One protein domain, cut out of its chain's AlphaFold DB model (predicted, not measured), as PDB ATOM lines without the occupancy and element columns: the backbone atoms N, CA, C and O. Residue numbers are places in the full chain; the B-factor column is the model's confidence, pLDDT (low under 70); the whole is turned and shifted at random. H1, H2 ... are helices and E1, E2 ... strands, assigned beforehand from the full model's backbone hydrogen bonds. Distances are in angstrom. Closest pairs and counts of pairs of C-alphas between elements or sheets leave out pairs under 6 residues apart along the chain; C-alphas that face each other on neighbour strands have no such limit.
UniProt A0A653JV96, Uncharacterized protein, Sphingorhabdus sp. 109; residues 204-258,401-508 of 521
ATOM      1  N   VAL A 204      28.784  41.634 217.558       88.31
ATOM      2  CA  VAL A 204      28.353  42.006 216.215       88.31
ATOM      3  C   VAL A 204      29.064  43.295 215.787       88.31
ATOM      4  O   VAL A 204      28.848  44.334 216.420       88.31
ATOM      5  N   PRO A 205      29.888  43.268 214.722       88.44
ATOM      6  CA  PRO A 205      30.454  44.481 214.159       88.44
ATOM      7  C   PRO A 205      29.369  45.232 213.379       88.44
ATOM      8  O   PRO A 205      28.736  44.682 212.476       88.44
ATOM      9  N   VAL A 206      29.158  46.501 213.708       89.81
ATOM     10  CA  VAL A 206      28.171  47.381 213.077       89.81
ATOM     11  C   VAL A 206      28.902  48.512 212.372       89.81
ATOM     12  O   VAL A 206      29.773  49.158 212.953       89.81
ATOM     13  N   SER A 207      28.572  48.731 211.102       88.38
ATOM     14  CA  SER A 207      29.164  49.802 210.315       88.38
ATOM     15  C   SER A 207      28.704  51.154 210.848       88.38
ATOM     16  O   SER A 207      27.507  51.399 211.013       88.38
ATOM     17  N   TRP A 208      29.660  52.039 211.099       87.06
ATOM     18  CA  TRP A 208      29.409  53.414 211.494       87.06
ATOM     19  C   TRP A 208      30.311  54.352 210.703       87.06
ATOM     20  O   TRP A 208      31.524  54.406 210.917       87.06
ATOM     21  N   ASN A 209      29.708  55.104 209.784       79.06
ATOM     22  CA  ASN A 209      30.383  56.134 209.010       79.06
ATOM     23  C   ASN A 209      29.535  57.410 209.020       79.06
ATOM     24  O   ASN A 209      28.326  57.358 208.810       79.06
ATOM     25  N   LYS A 210      30.182  58.561 209.228       65.56
ATOM     26  CA  LYS A 210      29.546  59.887 209.270       65.56
ATOM     27  C   LYS A 210      28.837  60.254 207.956       65.56
ATOM     28  O   LYS A 210      28.011  61.157 207.944       65.56
ATOM     29  N   SER A 211      29.168  59.580 206.852       61.50
ATOM     30  CA  SER A 211      28.501  59.757 205.558       61.50
ATOM     31  C   SER A 211      27.158  59.037 205.433       61.50
ATOM     32  O   SER A 211      26.441  59.300 204.470       61.50
ATOM     33  N   ASN A 212      26.832  58.112 206.339       66.25
ATOM     34  CA  ASN A 212      25.555  57.404 206.294       66.25
ATOM     35  C   ASN A 212      24.435  58.385 206.665       66.25
ATOM     36  O   ASN A 212      24.606  59.229 207.548       66.25
ATOM     37  N   GLY A 213      23.292  58.302 205.982       75.44
ATOM     38  CA  GLY A 213      22.146  59.155 206.302       75.44
ATOM     39  C   GLY A 213      21.664  58.912 207.736       75.44
ATOM     40  O   GLY A 213      21.750  57.789 208.235       75.44
ATOM     41  N   ASN A 214      21.125  59.942 208.400       82.75
ATOM     42  CA  ASN A 214      20.656  59.820 209.789       82.75
ATOM     43  C   ASN A 214      19.635  58.676 209.961       82.75
ATOM     44  O   ASN A 214      19.642  57.966 210.959       82.75
ATOM     45  N   GLU A 215      18.798  58.434 208.952       84.50
ATOM     46  CA  GLU A 215      17.836  57.329 208.953       84.50
ATOM     47  C   GLU A 215      18.512  55.948 209.029       84.50
ATOM     48  O   GLU A 215      18.137  55.123 209.859       84.50
ATOM     49  N   GLU A 216      19.562  55.706 208.239       86.88
ATOM     50  CA  GLU A 216      20.312  54.443 208.279       86.88
ATOM     51  C   GLU A 216      21.007  54.236 209.626       86.88
ATOM     52  O   GLU A 216      21.049  53.116 210.142       86.88
ATOM     53  N   ALA A 217      21.524  55.316 210.216       87.88
ATOM     54  CA  ALA A 217      22.123  55.289 211.544       87.88
ATOM     55  C   ALA A 217      21.093  54.868 212.607       87.88
ATOM     56  O   ALA A 217      21.364  53.965 213.402       87.88
ATOM     57  N   LEU A 218      19.889  55.445 212.578       89.31
ATOM     58  CA  LEU A 218      18.800  55.092 213.496       89.31
ATOM     59  C   LEU A 218      18.330  53.641 213.313       89.31
ATOM     60  O   LEU A 218      18.132  52.935 214.306       89.31
ATOM     61  N   VAL A 219      18.226  53.152 212.073       90.31
ATOM     62  CA  VAL A 219      17.919  51.737 211.786       90.31
ATOM     63  C   VAL A 219      18.983  50.821 212.397       90.31
ATOM     64  O   VAL A 219      18.644  49.853 213.089       90.31
ATOM     65  N   SER A 220      20.267  51.147 212.224       91.75
ATOM     66  CA  SER A 220      21.367  50.378 212.815       91.75
ATOM     67  C   SER A 220      21.288  50.318 214.343       91.75
ATOM     68  O   SER A 220      21.535  49.266 214.934       91.75
ATOM     69  N   LEU A 221      20.878  51.402 215.005       91.38
ATOM     70  CA  LEU A 221      20.709  51.431 216.463       91.38
ATOM     71  C   LEU A 221      19.544  50.572 216.935       91.38
ATOM     72  O   LEU A 221      19.698  49.844 217.912       91.38
ATOM     73  N   VAL A 222      18.399  50.615 216.250       91.62
ATOM     74  CA  VAL A 222      17.230  49.789 216.597       91.62
ATOM     75  C   VAL A 222      17.569  48.304 216.479       91.62
ATOM     76  O   VAL A 222      17.301  47.520 217.394       91.62
ATOM     77  N   HIS A 223      18.184  47.896 215.369       93.06
ATOM     78  CA  HIS A 223      18.546  46.495 215.156       93.06
ATOM     79  C   HIS A 223      19.723  46.054 216.033       93.06
ATOM     80  O   HIS A 223      19.711  44.931 216.542       93.06
ATOM     81  N   GLY A 224      20.671  46.950 216.309       92.31
ATOM     82  CA  GLY A 224      21.699  46.757 217.326       92.31
ATOM     83  C   GLY A 224      21.091  46.539 218.714       92.31
ATOM     84  O   GLY A 224      21.395  45.546 219.370       92.31
ATOM     85  N   ALA A 225      20.168  47.397 219.147       91.56
ATOM     86  CA  ALA A 225      19.483  47.279 220.431       91.56
ATOM     87  C   ALA A 225      18.740  45.939 220.566       91.56
ATOM     88  O   ALA A 225      18.818  45.284 221.605       91.56
ATOM     89  N   ARG A 226      18.085  45.468 219.495       91.19
ATOM     90  CA  ARG A 226      17.457  44.133 219.438       91.19
ATOM     91  C   ARG A 226      18.466  42.988 219.569       91.19
ATOM     92  O   ARG A 226      18.138  41.957 220.149       91.19
ATOM     93  N   LEU A 227      19.685  43.144 219.055       90.50
ATOM     94  CA  LEU A 227      20.768  42.176 219.253       90.50
ATOM     95  C   LEU A 227      21.306  42.219 220.691       90.50
ATOM     96  O   LEU A 227      21.496  41.160 221.285       90.50
ATOM     97  N   VAL A 228      21.436  43.406 221.295       88.19
ATOM     98  CA  VAL A 228      21.775  43.561 222.724       88.19
ATOM     99  C   VAL A 228      20.777  42.821 223.607       88.19
ATOM    100  O   VAL A 228      21.174  42.084 224.504       88.19
ATOM    101  N   GLN A 229      19.483  42.913 223.301       83.38
ATOM    102  CA  GLN A 229      18.446  42.145 224.000       83.38
ATOM    103  C   GLN A 229      18.586  40.634 223.865       83.38
ATOM    104  O   GLN A 229      18.191  39.879 224.750       83.38
ATOM    105  N   LYS A 230      19.109  40.180 222.727       84.50
ATOM    106  CA  LYS A 230      19.418  38.773 222.488       84.50
ATOM    107  C   LYS A 230      20.729  38.362 223.167       84.50
ATOM    108  O   LYS A 230      21.119  37.211 223.030       84.50
ATOM    109  N   GLY A 231      21.387  39.252 223.910       82.06
ATOM    110  CA  GLY A 231      22.622  38.984 224.644       82.06
ATOM    111  C   GLY A 231      23.897  39.196 223.828       82.06
ATOM    112  O   GLY A 231      24.971  38.848 224.309       82.06
ATOM    113  N   TYR A 232      23.802  39.747 222.615       86.19
ATOM    114  CA  TYR A 232      24.976  40.093 221.816       86.19
ATOM    115  C   TYR A 232      25.582  41.420 222.277       86.19
ATOM    116  O   TYR A 232      24.882  42.358 222.649       86.19
ATOM    117  N   LEU A 233      26.898  41.528 222.186       83.94
ATOM    118  CA  LEU A 233      27.611  42.791 222.302       83.94
ATOM    119  C   LEU A 233      27.727  43.426 220.914       83.94
ATOM    120  O   LEU A 233      27.748  42.726 219.903       83.94
ATOM    121  N   LEU A 234      27.814  44.750 220.853       87.38
ATOM    122  CA  LEU A 234      27.973  45.488 219.600       87.38
ATOM    123  C   LEU A 234      29.320  46.194 219.588       87.38
ATOM    124  O   LEU A 234      29.746  46.703 220.623       87.38
ATOM    125  N   HIS A 235      29.930  46.272 218.412       87.62
ATOM    126  CA  HIS A 235      31.092  47.110 218.160       87.62
ATOM    127  C   HIS A 235      30.822  47.986 216.940       87.62
ATOM    128  O   HIS A 235      30.694  47.472 215.830       87.62
ATOM    129  N   PHE A 236      30.715  49.297 217.144       87.44
ATOM    130  CA  PHE A 236      30.497  50.246 216.055       87.44
ATOM    131  C   PHE A 236      31.839  50.719 215.494       87.44
ATOM    132  O   PHE A 236      32.692  51.207 216.234       87.44
ATOM    133  N   GLY A 237      32.026  50.603 214.182       85.50
ATOM    134  CA  GLY A 237      33.269  50.990 213.521       85.50
ATOM    135  C   GLY A 237      33.136  51.057 212.000       85.50
ATOM    136  O   GLY A 237      32.094  50.709 211.456       85.50
ATOM    137  N   PRO A 238      34.181  51.482 211.275       81.12
ATOM    138  CA  PRO A 238      34.099  51.689 209.826       81.12
ATOM    139  C   PRO A 238      33.894  50.392 209.024       81.12
ATOM    140  O   PRO A 238      33.401  50.440 207.902       81.12
ATOM    141  N   ASN A 239      34.253  49.237 209.595       78.50
ATOM    142  CA  ASN A 239      34.307  47.942 208.907       78.50
ATOM    143  C   ASN A 239      33.311  46.925 209.496       78.50
ATOM    144  O   ASN A 239      33.700  45.826 209.886       78.50
ATOM    145  N   GLY A 240      32.034  47.295 209.603       83.88
ATOM    146  CA  GLY A 240      30.985  46.426 210.146       83.88
ATOM    147  C   GLY A 240      29.851  46.125 209.169       83.88
ATOM    148  O   GLY A 240      29.926  46.437 207.981       83.88
ATOM    149  N   LEU A 241      28.782  45.516 209.680       87.31
ATOM    150  CA  LEU A 241      27.556  45.288 208.918       87.31
ATOM    151  C   LEU A 241      26.820  46.604 208.667       87.31
ATOM    152  O   LEU A 241      26.630  47.391 209.594       87.31
ATOM    153  N   ASP A 242      26.372  46.823 207.435       89.38
ATOM    154  CA  ASP A 242      25.437  47.903 207.123       89.38
ATOM    155  C   ASP A 242      24.045  47.655 207.744       89.38
ATOM    156  O   ASP A 242      23.758  46.588 208.301       89.38
ATOM    157  N   SER A 243      23.168  48.656 207.665       89.31
ATOM    158  CA  SER A 243      21.827  48.608 208.257       89.31
ATOM    159  C   SER A 243      20.965  47.472 207.683       89.31
ATOM    160  O   SER A 243      20.212  46.832 208.424       89.31
ATOM    161  N   ALA A 244      21.097  47.158 206.391       90.62
ATOM    162  CA  ALA A 244      20.354  46.085 205.731       90.62
ATOM    163  C   ALA A 244      20.803  44.696 206.218       90.62
ATOM    164  O   ALA A 244      19.975  43.859 206.599       90.62
ATOM    165  N   ALA A 245      22.113  44.454 206.274       89.88
ATOM    166  CA  ALA A 245      22.686  43.221 206.793       89.88
ATOM    167  C   ALA A 245      22.394  43.054 208.291       89.88
ATOM    168  O   ALA A 245      22.064  41.949 208.728       89.88
ATOM    169  N   LEU A 246      22.441  44.139 209.070       91.31
ATOM    170  CA  LEU A 246      22.101  44.122 210.492       91.31
ATOM    171  C   LEU A 246      20.613  43.836 210.729       91.31
ATOM    172  O   LEU A 246      20.268  43.089 211.645       91.31
ATOM    173  N   THR A 247      19.733  44.370 209.878       92.25
ATOM    174  CA  THR A 247      18.291  44.088 209.913       92.25
ATOM    175  C   THR A 247      18.043  42.592 209.763       92.25
ATOM    176  O   THR A 247      17.425  41.979 210.641       92.25
ATOM    177  N   LYS A 248      18.612  41.984 208.715       92.50
ATOM    178  CA  LYS A 248      18.547  40.536 208.479       92.50
ATOM    179  C   LYS A 248      19.128  39.742 209.652       92.50
ATOM    180  O   LYS A 248      18.465  38.843 210.168       92.50
ATOM    181  N   LEU A 249      20.322  40.116 210.121       91.69
ATOM    182  CA  LEU A 249      20.987  39.460 211.246       91.69
ATOM    183  C   LEU A 249      20.109  39.479 212.499       91.69
ATOM    184  O   LEU A 249      19.900  38.448 213.126       91.69
ATOM    185  N   SER A 250      19.562  40.639 212.859       91.31
ATOM    186  CA  SER A 250      18.736  40.791 214.054       91.31
ATOM    187  C   SER A 250      17.440  39.982 213.991       91.31
ATOM    188  O   SER A 250      16.945  39.582 215.041       91.31
ATOM    189  N   ALA A 251      16.897  39.711 212.799       90.50
ATOM    190  CA  ALA A 251      15.722  38.863 212.624       90.50
ATOM    191  C   ALA A 251      16.071  37.375 212.798       90.50
ATOM    192  O   ALA A 251      15.371  36.657 213.510       90.50
ATOM    193  N   GLU A 252      17.185  36.932 212.211       91.19
ATOM    194  CA  GLU A 252      17.618  35.528 212.191       91.19
ATOM    195  C   GLU A 252      18.353  35.083 213.466       91.19
ATOM    196  O   GLU A 252      18.330  33.900 213.817       91.19
ATOM    197  N   ALA A 253      19.013  36.010 214.164       88.62
ATOM    198  CA  ALA A 253      19.813  35.710 215.343       88.62
ATOM    199  C   ALA A 253      18.952  35.076 216.441       88.62
ATOM    200  O   ALA A 253      17.910  35.609 216.834       88.62
ATOM    201  N   LYS A 254      19.408  33.951 216.982       85.81
ATOM    202  CA  LYS A 254      18.851  33.371 218.209       85.81
ATOM    203  C   LYS A 254      19.451  34.094 219.422       85.81
ATOM    204  O   LYS A 254      20.433  34.801 219.256       85.81
ATOM    205  N   PRO A 255      18.888  33.984 220.632       82.31
ATOM    206  CA  PRO A 255      19.568  34.478 221.830       82.31
ATOM    207  C   PRO A 255      20.996  33.903 221.939       82.31
ATOM    208  O   PRO A 255      21.174  32.696 221.793       82.31
ATOM    209  N   TYR A 256      21.998  34.753 222.196       72.12
ATOM    210  CA  TYR A 256      23.444  34.468 222.185       72.12
ATOM    211  C   TYR A 256      23.913  33.476 223.270       72.12
ATOM    212  O   TYR A 256      25.098  33.204 223.413       72.12
ATOM    213  N   SER A 257      23.010  32.861 224.029       60.06
ATOM    214  CA  SER A 257      23.406  31.765 224.903       60.06
ATOM    215  C   SER A 257      22.469  30.580 224.739       60.06
ATOM    216  O   SER A 257      21.259  30.715 224.913       60.06
ATOM    217  N   ASP A 258      23.055  29.396 224.559       46.06
ATOM    218  CA  ASP A 258      22.394  28.102 224.786       46.06
ATOM    219  C   ASP A 258      21.956  27.921 226.263       46.06
ATOM    220  O   ASP A 258      21.363  26.912 226.635       46.06
ATOM    221  N   LEU A 401      13.282  51.868 236.067       84.56
ATOM    222  CA  LEU A 401      13.502  51.340 234.716       84.56
ATOM    223  C   LEU A 401      12.438  50.297 234.362       84.56
ATOM    224  O   LEU A 401      11.904  50.317 233.253       84.56
ATOM    225  N   SER A 402      12.078  49.428 235.306       81.12
ATOM    226  CA  SER A 402      10.961  48.486 235.156       81.12
ATOM    227  C   SER A 402       9.620  49.190 234.927       81.12
ATOM    228  O   SER A 402       8.855  48.780 234.052       81.12
ATOM    229  N   LEU A 403       9.353  50.289 235.641       84.62
ATOM    230  CA  LEU A 403       8.148  51.099 235.435       84.62
ATOM    231  C   LEU A 403       8.124  51.746 234.042       84.62
ATOM    232  O   LEU A 403       7.105  51.680 233.354       84.62
ATOM    233  N   LEU A 404       9.240  52.335 233.603       88.38
ATOM    234  CA  LEU A 404       9.347  52.932 232.271       88.38
ATOM    235  C   LEU A 404       9.131  51.895 231.161       88.38
ATOM    236  O   LEU A 404       8.387  52.155 230.218       88.38
ATOM    237  N   ARG A 405       9.722  50.702 231.292       87.00
ATOM    238  CA  ARG A 405       9.501  49.585 230.356       87.00
ATOM    239  C   ARG A 405       8.026  49.203 230.272       87.00
ATOM    240  O   ARG A 405       7.516  49.021 229.173       87.00
ATOM    241  N   ALA A 406       7.332  49.117 231.409       84.06
ATOM    242  CA  ALA A 406       5.905  48.806 231.433       84.06
ATOM    243  C   ALA A 406       5.063  49.882 230.725       84.06
ATOM    244  O   ALA A 406       4.143  49.535 229.989       84.06
ATOM    245  N   LYS A 407       5.405  51.170 230.892       88.31
ATOM    246  CA  LYS A 407       4.753  52.269 230.160       88.31
ATOM    247  C   LYS A 407       5.015  52.194 228.655       88.31
ATOM    248  O   LYS A 407       4.084  52.331 227.874       88.31
ATOM    249  N   LEU A 408       6.260  51.943 228.244       88.94
ATOM    250  CA  LEU A 408       6.616  51.799 226.828       88.94
ATOM    251  C   LEU A 408       5.927  50.593 226.181       88.94
ATOM    252  O   LEU A 408       5.461  50.704 225.056       88.94
ATOM    253  N   ALA A 409       5.811  49.472 226.893       85.25
ATOM    254  CA  ALA A 409       5.135  48.272 226.402       85.25
ATOM    255  C   ALA A 409       3.621  48.455 226.181       85.25
ATOM    256  O   ALA A 409       3.012  47.634 225.502       85.25
ATOM    257  N   ALA A 410       3.016  49.501 226.753       86.25
ATOM    258  CA  ALA A 410       1.623  49.864 226.500       86.25
ATOM    259  C   ALA A 410       1.439  50.678 225.202       86.25
ATOM    260  O   ALA A 410       0.304  50.946 224.818       86.25
ATOM    261  N   VAL A 411       2.530  51.075 224.535       85.75
ATOM    262  CA  VAL A 411       2.501  51.868 223.302       85.75
ATOM    263  C   VAL A 411       3.030  51.038 222.133       85.75
ATOM    264  O   VAL A 411       4.141  50.519 222.178       85.75
ATOM    265  N   ASP A 412       2.262  50.967 221.045       78.94
ATOM    266  CA  ASP A 412       2.622  50.142 219.880       78.94
ATOM    267  C   ASP A 412       3.753  50.747 219.025       78.94
ATOM    268  O   ASP A 412       4.555  50.027 218.420       78.94
ATOM    269  N   THR A 413       3.817  52.084 218.943       87.44
ATOM    270  CA  THR A 413       4.750  52.809 218.066       87.44
ATOM    271  C   THR A 413       5.524  53.898 218.796       87.44
ATOM    272  O   THR A 413       4.967  54.695 219.553       87.44
ATOM    273  N   VAL A 414       6.829  53.955 218.533       90.62
ATOM    274  CA  VAL A 414       7.753  54.900 219.161       90.62
ATOM    275  C   VAL A 414       8.564  55.619 218.092       90.62
ATOM    276  O   VAL A 414       9.185  54.983 217.243       90.62
ATOM    277  N   ALA A 415       8.608  56.948 218.134       91.19
ATOM    278  CA  ALA A 415       9.511  57.702 217.275       91.19
ATOM    279  C   ALA A 415      10.915  57.717 217.881       91.19
ATOM    280  O   ALA A 415      11.081  58.161 219.018       91.19
ATOM    281  N   LEU A 416      11.920  57.258 217.130       91.19
ATOM    282  CA  LEU A 416      13.326  57.393 217.519       91.19
ATOM    283  C   LEU A 416      13.920  58.632 216.849       91.19
ATOM    284  O   LEU A 416      13.854  58.774 215.630       91.19
ATOM    285  N   LEU A 417      14.490  59.525 217.651       90.19
ATOM    286  CA  LEU A 417      15.026  60.811 217.216       90.19
ATOM    287  C   LEU A 417      16.446  61.004 217.753       90.19
ATOM    288  O   LEU A 417      16.811  60.437 218.781       90.19
ATOM    289  N   GLY A 418      17.222  61.864 217.106       86.06
ATOM    290  CA  GLY A 418      18.566  62.235 217.546       86.06
ATOM    291  C   GLY A 418      19.595  62.097 216.435       86.06
ATOM    292  O   GLY A 418      19.318  61.543 215.373       86.06
ATOM    293  N   GLU A 419      20.778  62.627 216.706       83.19
ATOM    294  CA  GLU A 419      21.962  62.527 215.860       83.19
ATOM    295  C   GLU A 419      23.132  62.126 216.758       83.19
ATOM    296  O   GLU A 419      23.202  62.540 217.916       83.19
ATOM    297  N   MET A 420      24.034  61.290 216.251       84.25
ATOM    298  CA  MET A 420      25.212  60.841 216.992       84.25
ATOM    299  C   MET A 420      26.455  61.106 216.163       84.25
ATOM    300  O   MET A 420      26.549  60.689 215.010       84.25
ATOM    301  N   GLU A 421      27.421  61.790 216.765       77.00
ATOM    302  CA  GLU A 421      28.629  62.204 216.058       77.00
ATOM    303  C   GLU A 421      29.688  61.100 216.014       77.00
ATOM    304  O   GLU A 421      30.485  61.044 215.073       77.00
ATOM    305  N   THR A 422      29.701  60.209 217.012       86.50
ATOM    306  CA  THR A 422      30.759  59.210 217.186       86.50
ATOM    307  C   THR A 422      30.214  57.783 217.251       86.50
ATOM    308  O   THR A 422      29.090  57.537 217.686       86.50
ATOM    309  N   ALA A 423      31.041  56.815 216.844       87.25
ATOM    310  CA  ALA A 423      30.728  55.391 216.976       87.25
ATOM    311  C   ALA A 423      30.572  54.963 218.449       87.25
ATOM    312  O   ALA A 423      29.792  54.067 218.764       87.25
ATOM    313  N   VAL A 424      31.283  55.636 219.360       86.69
ATOM    314  CA  VAL A 424      31.186  55.407 220.807       86.69
ATOM    315  C   VAL A 424      29.802  55.807 221.317       86.69
ATOM    316  O   VAL A 424      29.177  55.036 222.049       86.69
ATOM    317  N   ASP A 425      29.288  56.960 220.881       89.31
ATOM    318  CA  ASP A 425      27.946  57.407 221.262       89.31
ATOM    319  C   ASP A 425      26.871  56.467 220.714       89.31
ATOM    320  O   ASP A 425      25.935  56.112 221.430       89.31
ATOM    321  N   ALA A 426      27.038  56.005 219.472       89.94
ATOM    322  CA  ALA A 426      26.146  55.034 218.848       89.94
ATOM    323  C   ALA A 426      26.107  53.706 219.620       89.94
ATOM    324  O   ALA A 426      25.031  53.177 219.908       89.94
ATOM    325  N   GLN A 427      27.272  53.192 220.021       89.88
ATOM    326  CA  GLN A 427      27.363  51.981 220.832       89.88
ATOM    327  C   GLN A 427      26.653  52.155 222.179       89.88
ATOM    328  O   GLN A 427      25.862  51.293 222.570       89.88
ATOM    329  N   ALA A 428      26.892  53.270 222.872       89.25
ATOM    330  CA  ALA A 428      26.240  53.567 224.144       89.25
ATOM    331  C   ALA A 428      24.716  53.714 223.985       89.25
ATOM    332  O   ALA A 428      23.957  53.155 224.779       89.25
ATOM    333  N   ALA A 429      24.256  54.402 222.938       91.88
ATOM    334  CA  ALA A 429      22.839  54.571 222.636       91.88
ATOM    335  C   ALA A 429      22.151  53.231 222.341       91.88
ATOM    336  O   ALA A 429      21.101  52.948 222.915       91.88
ATOM    337  N   ALA A 430      22.754  52.369 221.516       91.75
ATOM    338  CA  ALA A 430      22.220  51.037 221.226       91.75
ATOM    339  C   ALA A 430      22.160  50.149 222.481       91.75
ATOM    340  O   ALA A 430      21.188  49.417 222.675       91.75
ATOM    341  N   GLN A 431      23.163  50.241 223.363       89.25
ATOM    342  CA  GLN A 431      23.152  49.547 224.653       89.25
ATOM    343  C   GLN A 431      22.013  50.042 225.552       89.25
ATOM    344  O   GLN A 431      21.267  49.220 226.080       89.25
ATOM    345  N   LEU A 432      21.836  51.361 225.697       90.88
ATOM    346  CA  LEU A 432      20.739  51.942 226.481       90.88
ATOM    347  C   LEU A 432      19.368  51.578 225.894       90.88
ATOM    348  O   LEU A 432      18.471  51.188 226.637       90.88
ATOM    349  N   LEU A 433      19.216  51.636 224.569       91.75
ATOM    350  CA  LEU A 433      17.986  51.240 223.880       91.75
ATOM    351  C   LEU A 433      17.679  49.759 224.100       91.75
ATOM    352  O   LEU A 433      16.530  49.413 224.361       91.75
ATOM    353  N   GLY A 434      18.687  48.881 224.065       88.62
ATOM    354  CA  GLY A 434      18.518  47.455 224.364       88.62
ATOM    355  C   GLY A 434      17.964  47.210 225.771       88.62
ATOM    356  O   GLY A 434      17.214  46.258 225.990       88.62
ATOM    357  N   GLN A 435      18.250  48.115 226.710       86.06
ATOM    358  CA  GLN A 435      17.716  48.068 228.067       86.06
ATOM    359  C   GLN A 435      16.264  48.559 228.173       86.06
ATOM    360  O   GLN A 435      15.687  48.400 229.239       86.06
ATOM    361  N   LEU A 436      15.628  49.102 227.132       86.69
ATOM    362  CA  LEU A 436      14.218  49.538 227.170       86.69
ATOM    363  C   LEU A 436      13.210  48.504 226.643       86.69
ATOM    364  O   LEU A 436      12.021  48.783 226.583       86.69
ATOM    365  N   ASP A 437      13.670  47.304 226.305       79.75
ATOM    366  CA  ASP A 437      12.868  46.236 225.692       79.75
ATOM    367  C   ASP A 437      12.245  46.533 224.311       79.75
ATOM    368  O   ASP A 437      11.041  46.376 224.117       79.75
ATOM    369  N   PRO A 438      13.058  46.897 223.295       71.00
ATOM    370  CA  PRO A 438      12.583  47.230 221.950       71.00
ATOM    371  C   PRO A 438      11.897  46.090 221.177       71.00
ATOM    372  O   PRO A 438      11.400  46.338 220.081       71.00
ATOM    373  N   ARG A 439      11.870  44.842 221.670       72.38
ATOM    374  CA  ARG A 439      11.181  43.718 220.998       72.38
ATOM    375  C   ARG A 439       9.688  43.961 220.794       72.38
ATOM    376  O   ARG A 439       9.154  43.508 219.786       72.38
ATOM    377  N   GLY A 440       9.044  44.644 221.738       68.69
ATOM    378  CA  GLY A 440       7.627  45.004 221.650       68.69
ATOM    379  C   GLY A 440       7.366  46.313 220.907       68.69
ATOM    380  O   GLY A 440       6.212  46.638 220.665       68.69
ATOM    381  N   LEU A 441       8.414  47.061 220.546       81.56
ATOM    382  CA  LEU A 441       8.285  48.414 220.017       81.56
ATOM    383  C   LEU A 441       8.493  48.439 218.502       81.56
ATOM    384  O   LEU A 441       9.495  47.939 217.969       81.56
ATOM    385  N   SER A 442       7.563  49.093 217.809       84.50
ATOM    386  CA  SER A 442       7.729  49.459 216.404       84.50
ATOM    387  C   SER A 442       8.278  50.878 216.308       84.50
ATOM    388  O   SER A 442       7.626  51.835 216.720       84.50
ATOM    389  N   PHE A 443       9.486  51.020 215.764       85.00
ATOM    390  CA  PHE A 443      10.102  52.329 215.568       85.00
ATOM    391  C   PHE A 443       9.676  52.930 214.232       85.00
ATOM    392  O   PHE A 443       9.780  52.268 213.201       85.00
ATOM    393  N   VAL A 444       9.206  54.177 214.255       83.62
ATOM    394  CA  VAL A 444       8.741  54.895 213.061       83.62
ATOM    395  C   VAL A 444       9.345  56.293 212.980       83.62
ATOM    396  O   VAL A 444       9.714  56.891 213.990       83.62
ATOM    397  N   THR A 445       9.413  56.842 211.772       70.62
ATOM    398  CA  THR A 445       9.721  58.256 211.550       70.62
ATOM    399  C   THR A 445       8.415  59.053 211.498       70.62
ATOM    400  O   THR A 445       7.649  58.908 210.547       70.62
ATOM    401  N   GLY A 446       8.121  59.877 212.507       68.81
ATOM    402  CA  GLY A 446       6.911  60.711 212.514       68.81
ATOM    403  C   GLY A 446       6.363  61.026 213.910       68.81
ATOM    404  O   GLY A 446       6.988  60.676 214.909       68.81
ATOM    405  N   PRO A 447       5.214  61.720 214.004       74.38
ATOM    406  CA  PRO A 447       4.563  61.989 215.279       74.38
ATOM    407  C   PRO A 447       3.929  60.712 215.845       74.38
ATOM    408  O   PRO A 447       3.117  60.062 215.193       74.38
ATOM    409  N   THR A 448       4.282  60.383 217.081       84.69
ATOM    410  CA  THR A 448       3.774  59.235 217.841       84.69
ATOM    411  C   THR A 448       3.452  59.653 219.272       84.69
ATOM    412  O   THR A 448       3.940  60.684 219.749       84.69
ATOM    413  N   ALA A 449       2.660  58.829 219.965       83.19
ATOM    414  CA  ALA A 449       2.337  59.017 221.379       83.19
ATOM    415  C   ALA A 449       3.569  58.869 222.291       83.19
ATOM    416  O   ALA A 449       3.653  59.539 223.315       83.19
ATOM    417  N   ALA A 450       4.549  58.047 221.900       90.94
ATOM    418  CA  ALA A 450       5.818  57.910 222.608       90.94
ATOM    419  C   ALA A 450       7.007  58.273 221.714       90.94
ATOM    420  O   ALA A 450       7.064  57.880 220.548       90.94
ATOM    421  N   LYS A 451       7.978  59.004 222.257       92.56
ATOM    422  CA  LYS A 451       9.195  59.439 221.565       92.56
ATOM    423  C   LYS A 451      10.408  59.079 222.409       92.56
ATOM    424  O   LYS A 451      10.414  59.322 223.612       92.56
ATOM    425  N   ILE A 452      11.441  58.540 221.776       93.06
ATOM    426  CA  ILE A 452      12.755  58.336 222.378       93.06
ATOM    427  C   ILE A 452      13.742  59.194 221.601       93.06
ATOM    428  O   ILE A 452      13.954  58.987 220.409       93.06
ATOM    429  N   ARG A 453      14.354  60.161 222.273       91.88
ATOM    430  CA  ARG A 453      15.407  60.994 221.706       91.88
ATOM    431  C   ARG A 453      16.754  60.617 222.296       91.88
ATOM    432  O   ARG A 453      16.921  60.598 223.510       91.88
ATOM    433  N   ILE A 454      17.719  60.355 221.430       91.25
ATOM    434  CA  ILE A 454      19.111  60.142 221.803       91.25
ATOM    435  C   ILE A 454      19.765  61.507 221.971       91.25
ATOM    436  O   ILE A 454      19.675  62.365 221.091       91.25
ATOM    437  N   VAL A 455      20.409  61.697 223.114       89.56
ATOM    438  CA  VAL A 455      21.078  62.935 223.494       89.56
ATOM    439  C   VAL A 455      22.524  62.609 223.841       89.56
ATOM    440  O   VAL A 455      22.765  61.749 224.689       89.56
ATOM    441  N   SER A 456      23.482  63.282 223.202       86.19
ATOM    442  CA  SER A 456      24.916  63.100 223.446       86.19
ATOM    443  C   SER A 456      25.633  64.414 223.782       86.19
ATOM    444  O   SER A 456      25.121  65.507 223.534       86.19
ATOM    445  N   GLY A 457      26.823  64.308 224.376       83.38
ATOM    446  CA  GLY A 457      27.644  65.450 224.779       83.38
ATOM    447  C   GLY A 457      27.200  66.056 226.112       83.38
ATOM    448  O   GLY A 457      27.075  65.350 227.111       83.38
ATOM    449  N   ASP A 458      26.986  67.376 226.148       81.81
ATOM    450  CA  ASP A 458      26.427  68.049 227.326       81.81
ATOM    451  C   ASP A 458      24.924  67.762 227.422       81.81
ATOM    452  O   ASP A 458      24.083  68.478 226.870       81.81
ATOM    453  N   ILE A 459      24.600  66.678 228.130       79.38
ATOM    454  CA  ILE A 459      23.232  66.184 228.287       79.38
ATOM    455  C   ILE A 459      22.323  67.246 228.911       79.38
ATOM    456  O   ILE A 459      21.180  67.383 228.486       79.38
ATOM    457  N   VAL A 460      22.805  68.022 229.887       79.12
ATOM    458  CA  VAL A 460      21.983  69.042 230.561       79.12
ATOM    459  C   VAL A 460      21.610  70.140 229.569       79.12
ATOM    460  O   VAL A 460      20.435  70.496 229.447       79.12
ATOM    461  N   ALA A 461      22.593  70.649 228.825       79.94
ATOM    462  CA  ALA A 461      22.359  71.682 227.823       79.94
ATOM    463  C   ALA A 461      21.490  71.179 226.663       79.94
ATOM    464  O   ALA A 461      20.681  71.938 226.126       79.94
ATOM    465  N   ALA A 462      21.646  69.919 226.267       79.06
ATOM    466  CA  ALA A 462      20.849  69.326 225.207       79.06
ATOM    467  C   ALA A 462      19.395  69.082 225.645       79.06
ATOM    468  O   ALA A 462      18.485  69.460 224.917       79.06
ATOM    469  N   ILE A 463      19.157  68.581 226.863       78.44
ATOM    470  CA  ILE A 463      17.808  68.452 227.446       78.44
ATOM    471  C   ILE A 463      17.132  69.821 227.551       78.44
ATOM    472  O   ILE A 463      15.981  69.965 227.152       78.44
ATOM    473  N   ALA A 464      17.838  70.859 228.010       78.94
ATOM    474  CA  ALA A 464      17.265  72.202 228.131       78.94
ATOM    475  C   ALA A 464      16.740  72.772 226.796       78.94
ATOM    476  O   ALA A 464      15.817  73.586 226.796       78.94
ATOM    477  N   LYS A 465      17.296  72.340 225.656       80.19
ATOM    478  CA  LYS A 465      16.861  72.767 224.315       80.19
ATOM    479  C   LYS A 465      15.613  72.040 223.812       80.19
ATOM    480  O   LYS A 465      14.968  72.538 222.896       80.19
ATOM    481  N   GLU A 466      15.271  70.893 224.391       76.12
ATOM    482  CA  GLU A 466      14.240  69.986 223.867       76.12
ATOM    483  C   GLU A 466      12.824  70.262 224.401       76.12
ATOM    484  O   GLU A 466      11.875  69.621 223.962       76.12
ATOM    485  N   GLY A 467      12.646  71.233 225.308       74.00
ATOM    486  CA  GLY A 467      11.315  71.610 225.810       74.00
ATOM    487  C   GLY A 467      10.653  70.516 226.657       74.00
ATOM    488  O   GLY A 467       9.479  70.208 226.476       74.00
ATOM    489  N   VAL A 468      11.435  69.919 227.554       81.06
ATOM    490  CA  VAL A 468      11.101  68.702 228.305       81.06
ATOM    491  C   VAL A 468      10.041  68.946 229.380       81.06
ATOM    492  O   VAL A 468      10.065  69.967 230.074       81.06
ATOM    493  N   GLN A 469       9.117  68.000 229.535       82.81
ATOM    494  CA  GLN A 469       8.034  68.048 230.515       82.81
ATOM    495  C   GLN A 469       8.403  67.293 231.805       82.81
ATOM    496  O   GLN A 469       9.188  66.347 231.766       82.81
ATOM    497  N   PRO A 470       7.815  67.638 232.970       78.50
ATOM    498  CA  PRO A 470       8.098  66.943 234.233       78.50
ATOM    499  C   PRO A 470       7.820  65.429 234.213       78.50
ATOM    500  O   PRO A 470       8.448  64.696 234.975       78.50
ATOM    501  N   GLY A 471       6.895  64.978 233.354       82.06
ATOM    502  CA  GLY A 471       6.539  63.567 233.156       82.06
ATOM    503  C   GLY A 471       7.471  62.787 232.221       82.06
ATOM    504  O   GLY A 471       7.369  61.559 232.160       82.06
ATOM    505  N   ASP A 472       8.390  63.470 231.529       89.81
ATOM    506  CA  ASP A 472       9.393  62.826 230.683       89.81
ATOM    507  C   ASP A 472      10.426  62.082 231.531       89.81
ATOM    508  O   ASP A 472      10.683  62.410 232.692       89.81
ATOM    509  N   TRP A 473      11.053  61.080 230.931       92.12
ATOM    510  CA  TRP A 473      12.042  60.231 231.576       92.12
ATOM    511  C   TRP A 473      13.407  60.431 230.950       92.12
ATOM    512  O   TRP A 473      13.537  60.537 229.734       92.12
ATOM    513  N   ILE A 474      14.446  60.401 231.773       90.62
ATOM    514  CA  ILE A 474      15.821  60.292 231.311       90.62
ATOM    515  C   ILE A 474      16.382  58.918 231.663       90.62
ATOM    516  O   ILE A 474      16.225  58.440 232.788       90.62
ATOM    517  N   VAL A 475      17.052  58.296 230.698       90.94
ATOM    518  CA  VAL A 475      17.697  56.991 230.833       90.94
ATOM    519  C   VAL A 475      19.174  57.123 230.498       90.94
ATOM    520  O   VAL A 475      19.530  57.568 229.410       90.94
ATOM    521  N   TYR A 476      20.048  56.742 231.421       88.56
ATOM    522  CA  TYR A 476      21.492  56.882 231.256       88.56
ATOM    523  C   TYR A 476      22.245  55.802 232.032       88.56
ATOM    524  O   TYR A 476      21.708  55.153 232.930       88.56
ATOM    525  N   LYS A 477      23.516  55.596 231.688       84.44
ATOM    526  CA  LYS A 477      24.388  54.662 232.408       84.44
ATOM    527  C   LYS A 477      24.956  55.328 233.663       84.44
ATOM    528  O   LYS A 477      25.507  56.426 233.561       84.44
ATOM    529  N   SER A 478      24.842  54.668 234.816       77.56
ATOM    530  CA  SER A 478      25.479  55.104 236.063       77.56
ATOM    531  C   SER A 478      27.002  55.028 235.956       77.56
ATOM    532  O   SER A 478      27.544  54.093 235.364       77.56
ATOM    533  N   GLN A 479      27.687  55.990 236.573       67.12
ATOM    534  CA  GLN A 479      29.150  56.016 236.708       67.12
ATOM    535  C   GLN A 479      29.656  55.168 237.887       67.12
ATOM    536  O   GLN A 479      30.864  55.029 238.078       67.12
ATOM    537  N   ASP A 480      28.760  54.598 238.697       60.28
ATOM    538  CA  ASP A 480      29.161  53.707 239.786       60.28
ATOM    539  C   ASP A 480      29.901  52.482 239.237       60.28
ATOM    540  O   ASP A 480      29.631  52.026 238.128       60.28
ATOM    541  N   ARG A 481      30.793  51.876 240.036       45.59
ATOM    542  CA  ARG A 481      31.594  50.698 239.627       45.59
ATOM    543  C   ARG A 481      30.765  49.513 239.102       45.59
ATOM    544  O   ARG A 481      31.317  48.650 238.431       45.59
ATOM    545  N   ASN A 482      29.465  49.478 239.401       48.97
ATOM    546  CA  ASN A 482      28.527  48.453 238.938       48.97
ATOM    547  C   ASN A 482      27.794  48.824 237.627       48.97
ATOM    548  O   ASN A 482      27.052  47.994 237.114       48.97
ATOM    549  N   GLY A 483      27.985  50.032 237.079       57.94
ATOM    550  CA  GLY A 483      27.685  50.406 235.688       57.94
ATOM    551  C   GLY A 483      26.241  50.238 235.196       57.94
ATOM    552  O   GLY A 483      26.038  50.176 233.983       57.94
ATOM    553  N   GLY A 484      25.262  50.130 236.099       71.75
ATOM    554  CA  GLY A 484      23.866  49.850 235.754       71.75
ATOM    555  C   GLY A 484      23.168  51.003 235.027       71.75
ATOM    556  O   GLY A 484      23.583  52.161 235.124       71.75
ATOM    557  N   VAL A 485      22.087  50.692 234.312       81.50
ATOM    558  CA  VAL A 485      21.237  51.702 233.668       81.50
ATOM    559  C   VAL A 485      20.239  52.269 234.670       81.50
ATOM    560  O   VAL A 485      19.550  51.533 235.374       81.50
ATOM    561  N   ILE A 486      20.171  53.594 234.726       83.19
ATOM    562  CA  ILE A 486      19.262  54.360 235.569       83.19
ATOM    563  C   ILE A 486      18.201  54.985 234.666       83.19
ATOM    564  O   ILE A 486      18.544  55.598 233.659       83.19
ATOM    565  N   ALA A 487      16.931  54.867 235.049       87.88
ATOM    566  CA  ALA A 487      15.828  55.643 234.485       87.88
ATOM    567  C   ALA A 487      15.213  56.510 235.586       87.88
ATOM    568  O   ALA A 487      15.017  56.012 236.693       87.88
ATOM    569  N   ARG A 488      14.916  57.785 235.315       87.38
ATOM    570  CA  ARG A 488      14.273  58.695 236.283       87.38
ATOM    571  C   ARG A 488      13.378  59.724 235.591       87.38
ATOM    572  O   ARG A 488      13.709  60.115 234.474       87.38
ATOM    573  N   PRO A 489      12.316  60.215 236.247       86.94
ATOM    574  CA  PRO A 489      11.580  61.380 235.773       86.94
ATOM    575  C   PRO A 489      12.470  62.628 235.732       86.94
ATOM    576  O   PRO A 489      13.290  62.854 236.628       86.94
ATOM    577  N   VAL A 490      12.286  63.464 234.716       82.56
ATOM    578  CA  VAL A 490      13.071  64.688 234.497       82.56
ATOM    579  C   VAL A 490      12.843  65.711 235.615       82.56
ATOM    580  O   VAL A 490      13.774  66.418 236.001       82.56
ATOM    581  N   GLY A 491      11.646  65.748 236.208       68.81
ATOM    582  CA  GLY A 491      11.336  66.623 237.346       68.81
ATOM    583  C   GLY A 491      12.176  66.365 238.609       68.81
ATOM    584  O   GLY A 491      12.224  67.217 239.491       68.81
ATOM    585  N   GLU A 492      12.870  65.226 238.697       67.56
ATOM    586  CA  GLU A 492      13.715  64.849 239.839       67.56
ATOM    587  C   GLU A 492      15.225  65.018 239.582       67.56
ATOM    588  O   GLU A 492      16.057  64.520 240.355       67.56
ATOM    589  N   ILE A 493      15.616  65.676 238.485       62.34
ATOM    590  CA  ILE A 493      17.028  65.868 238.138       62.34
ATOM    591  C   ILE A 493      17.671  66.861 239.114       62.34
ATOM    592  O   ILE A 493      17.567  68.073 238.956       62.34
ATOM    593  N   VAL A 494      18.379  66.341 240.119       52.16
ATOM    594  CA  VAL A 494      19.185  67.164 241.041       52.16
ATOM    595  C   VAL A 494      20.663  67.191 240.624       52.16
ATOM    596  O   VAL A 494      21.323  68.208 240.799       52.16
ATOM    597  N   THR A 495      21.172  66.127 239.987       58.66
ATOM    598  CA  THR A 495      22.522  66.063 239.391       58.66
ATOM    599  C   THR A 495      22.577  64.958 238.333       58.66
ATOM    600  O   THR A 495      22.502  63.777 238.682       58.66
ATOM    601  N   LEU A 496      22.738  65.300 237.052       60.34
ATOM    602  CA  LEU A 496      23.168  64.314 236.059       60.34
ATOM    603  C   LEU A 496      24.668  64.092 236.250       60.34
ATOM    604  O   LEU A 496      25.463  65.022 236.127       60.34
ATOM    605  N   SER A 497      25.052  62.865 236.601       54.62
ATOM    606  CA  SER A 497      26.446  62.441 236.483       54.62
ATOM    607  C   SER A 497      26.892  62.620 235.030       54.62
ATOM    608  O   SER A 497      26.056  62.557 234.134       54.62
ATOM    609  N   SER A 498      28.189  62.825 234.805       60.62
ATOM    610  CA  SER A 498      28.862  63.117 233.526       60.62
ATOM    611  C   SER A 498      28.755  62.020 232.447       60.62
ATOM    612  O   SER A 498      29.744  61.664 231.808       60.62
ATOM    613  N   SER A 499      27.588  61.406 232.278       66.00
ATOM    614  CA  SER A 499      27.297  60.482 231.194       66.00
ATOM    615  C   SER A 499      27.372  61.255 229.878       66.00
ATOM    616  O   SER A 499      26.902  62.383 229.795       66.00
ATOM    617  N   ALA A 500      28.008  60.663 228.871       79.44
ATOM    618  CA  ALA A 500      28.163  61.286 227.557       79.44
ATOM    619  C   ALA A 500      26.951  61.046 226.645       79.44
ATOM    620  O   ALA A 500      26.783  61.764 225.668       79.44
ATOM    621  N   VAL A 501      26.111  60.051 226.967       88.75
ATOM    622  CA  VAL A 501      24.892  59.699 226.227       88.75
ATOM    623  C   VAL A 501      23.747  59.400 227.195       88.75
ATOM    624  O   VAL A 501      23.938  58.699 228.197       88.75
ATOM    625  N   ALA A 502      22.556  59.895 226.869       90.62
ATOM    626  CA  ALA A 502      21.291  59.539 227.499       90.62
ATOM    627  C   ALA A 502      20.175  59.379 226.462       90.62
ATOM    628  O   ALA A 502      20.262  59.862 225.332       90.62
ATOM    629  N   LEU A 503      19.102  58.716 226.881       92.75
ATOM    630  CA  LEU A 503      17.831  58.695 226.176       92.75
ATOM    631  C   LEU A 503      16.842  59.572 226.935       92.75
ATOM    632  O   LEU A 503      16.627  59.369 228.130       92.75
ATOM    633  N   LEU A 504      16.232  60.518 226.238       92.38
ATOM    634  CA  LEU A 504      15.062  61.239 226.707       92.38
ATOM    635  C   LEU A 504      13.819  60.526 226.173       92.38
ATOM    636  O   LEU A 504      13.676  60.356 224.964       92.38
ATOM    637  N   VAL A 505      12.939  60.088 227.064       93.12
ATOM    638  CA  VAL A 505      11.743  59.320 226.727       93.12
ATOM    639  C   VAL A 505      10.511  60.113 227.134       93.12
ATOM    640  O   VAL A 505      10.281  60.344 228.318       93.12
ATOM    641  N   SER A 506       9.711  60.486 226.143       91.69
ATOM    642  CA  SER A 506       8.435  61.173 226.323       91.69
ATOM    643  C   SER A 506       7.305  60.226 225.975       91.69
ATOM    644  O   SER A 506       7.328  59.611 224.910       91.69
ATOM    645  N   ILE A 507       6.314  60.112 226.849       90.31
ATOM    646  CA  ILE A 507       5.102  59.323 226.621       90.31
ATOM    647  C   ILE A 507       3.943  60.266 226.914       90.31
ATOM    648  O   ILE A 507       3.874  60.801 228.016       90.31
ATOM    649  N   ALA A 508       3.088  60.522 225.924       82.81
ATOM    650  CA  ALA A 508       1.890  61.323 226.124       82.81
ATOM    651  C   ALA A 508       1.017  60.645 227.189       82.81
ATOM    652  O   ALA A 508       0.704  59.461 227.060       82.81
TER     653      ALA A 508
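Overview. This is residues 204 to 258 and 401 to 508 of the 521 residues of an uncharacterized protein of Sphingorhabdus sp. 109 (UniProt A0A653JV96). A strongly twisted six-stranded sheet is covered on one face by H1, H3 and H4 and on the other by the short helix H5, and beyond H1 and H4 lies a small two-stranded sheet, E1 and E2, with H2 next to E1. H1 and H4 lie between the large sheet and the small one, while H3 lies near the E7 edge of the large sheet. The printed part has 163 residues with five named helices and eight named strands, in the order E1 H1 E2 H2 H3 E3 H4 E4 E5 H5 E6 E7 E8, and its class is mixed, helices and strands. The large sheet runs E4 E3 E5 E8 E6 E7 and is mixed, and E1 and E2 are parallel. The whole is compact, with a radius of gyration of the C-alphas of 15.0 A, and rounded, with spans of 40 by 35 by 30 A.

Along the chain. The printed part begins with strand E1, residues 204 to 207, whose C-alpha 204 is at (28.353, 42.006, 216.215). Helix H1, residues 214 to 229, is the longest helix, 22.8 A from first to last C-alpha. Strand E2, residues 233 to 237, and helix H2, residues 243 to 252, follow. After the cut come helix H3, residues 401 to 409, with C-alpha 401 at (13.502, 51.340, 234.716), strand E3, residues 413 to 417, and helix H4, residues 423 to 434, 16.3 A long. Strand E4 has residues 442 to 444, strand E5 residues 450 to 456, and helix H5 residues 459 to 465. Strands E6, residues 473 to 477, and E7, residues 485 to 489, form a hairpin. Strand E8, residues 501 to 507, is 19.8 A long, as is E5, and its C-alpha 507 is at (5.102, 59.323, 226.621).

Arrangement. In the large sheet E4 and E7 are edge strands. E4 and E3 are parallel, with N 414 and O 442 2.9 A apart, and so are E3 and E5, with N 452 and O 415 at 2.8 A. E8 is antiparallel to E5, with N 453 and O 504 at 2.8 A, and to E6, with N 503 and O 475 at 2.8 A. E6 and E7 are antiparallel, with N 474 and O 488 at 2.8 A. H4 is on this sheet at a height of 8.4 A, over E8 and, only just, with 3 C-alphas each, over E5 and E6; its closest C-alphas to E8 are those of Asp 425 and Val 501, 6.3 A. On the same face are H1, over E3, and H3, over E6 and, with 3 C-alphas, only just over E8. H5 is on the opposite face, at a height of 9.5 A. H1 and H4 touch at a steep tilt of 52 degrees, closest at the C-alphas of Ala 225 and Gly 434, 4.1 A. H1 and H2 touch at a shallow tilt of 23 degrees, the same way, closest at the C-alphas of Ser 220 and Ser 243, 4.9 A. E1 and E2 are parallel, with N 206 and O 235 at 2.8 A; the closest C-alphas of E2 and H4 are those of Phe 236 and Ala 423, 5.2 A. E1, H1, E2 and E3, H4, E4 are strand-helix-strand units, two parallel neighbour strands joined through a helix, and E5, H5, E6 is a split one, with E8 between its strands; each crossover is right-handed. In H1, H2, H3, H4 and H5 every O i to N i+4 pair is within hydrogen-bond range.

Size, cuts and confidence. The C-alphas of Asp 258 and Lys 465 are the two farthest apart, 45.0 A. Residues 259 to 400 are not printed, and C-alphas 258 and 401 are 26.8 A apart across this cut. Of the links printed whole, E7 to E8 is long, with 11 residues. The mean pLDDT of the printed part is 82.7; 21 residues are under 70, among them 479 to 483 and 491 to 499.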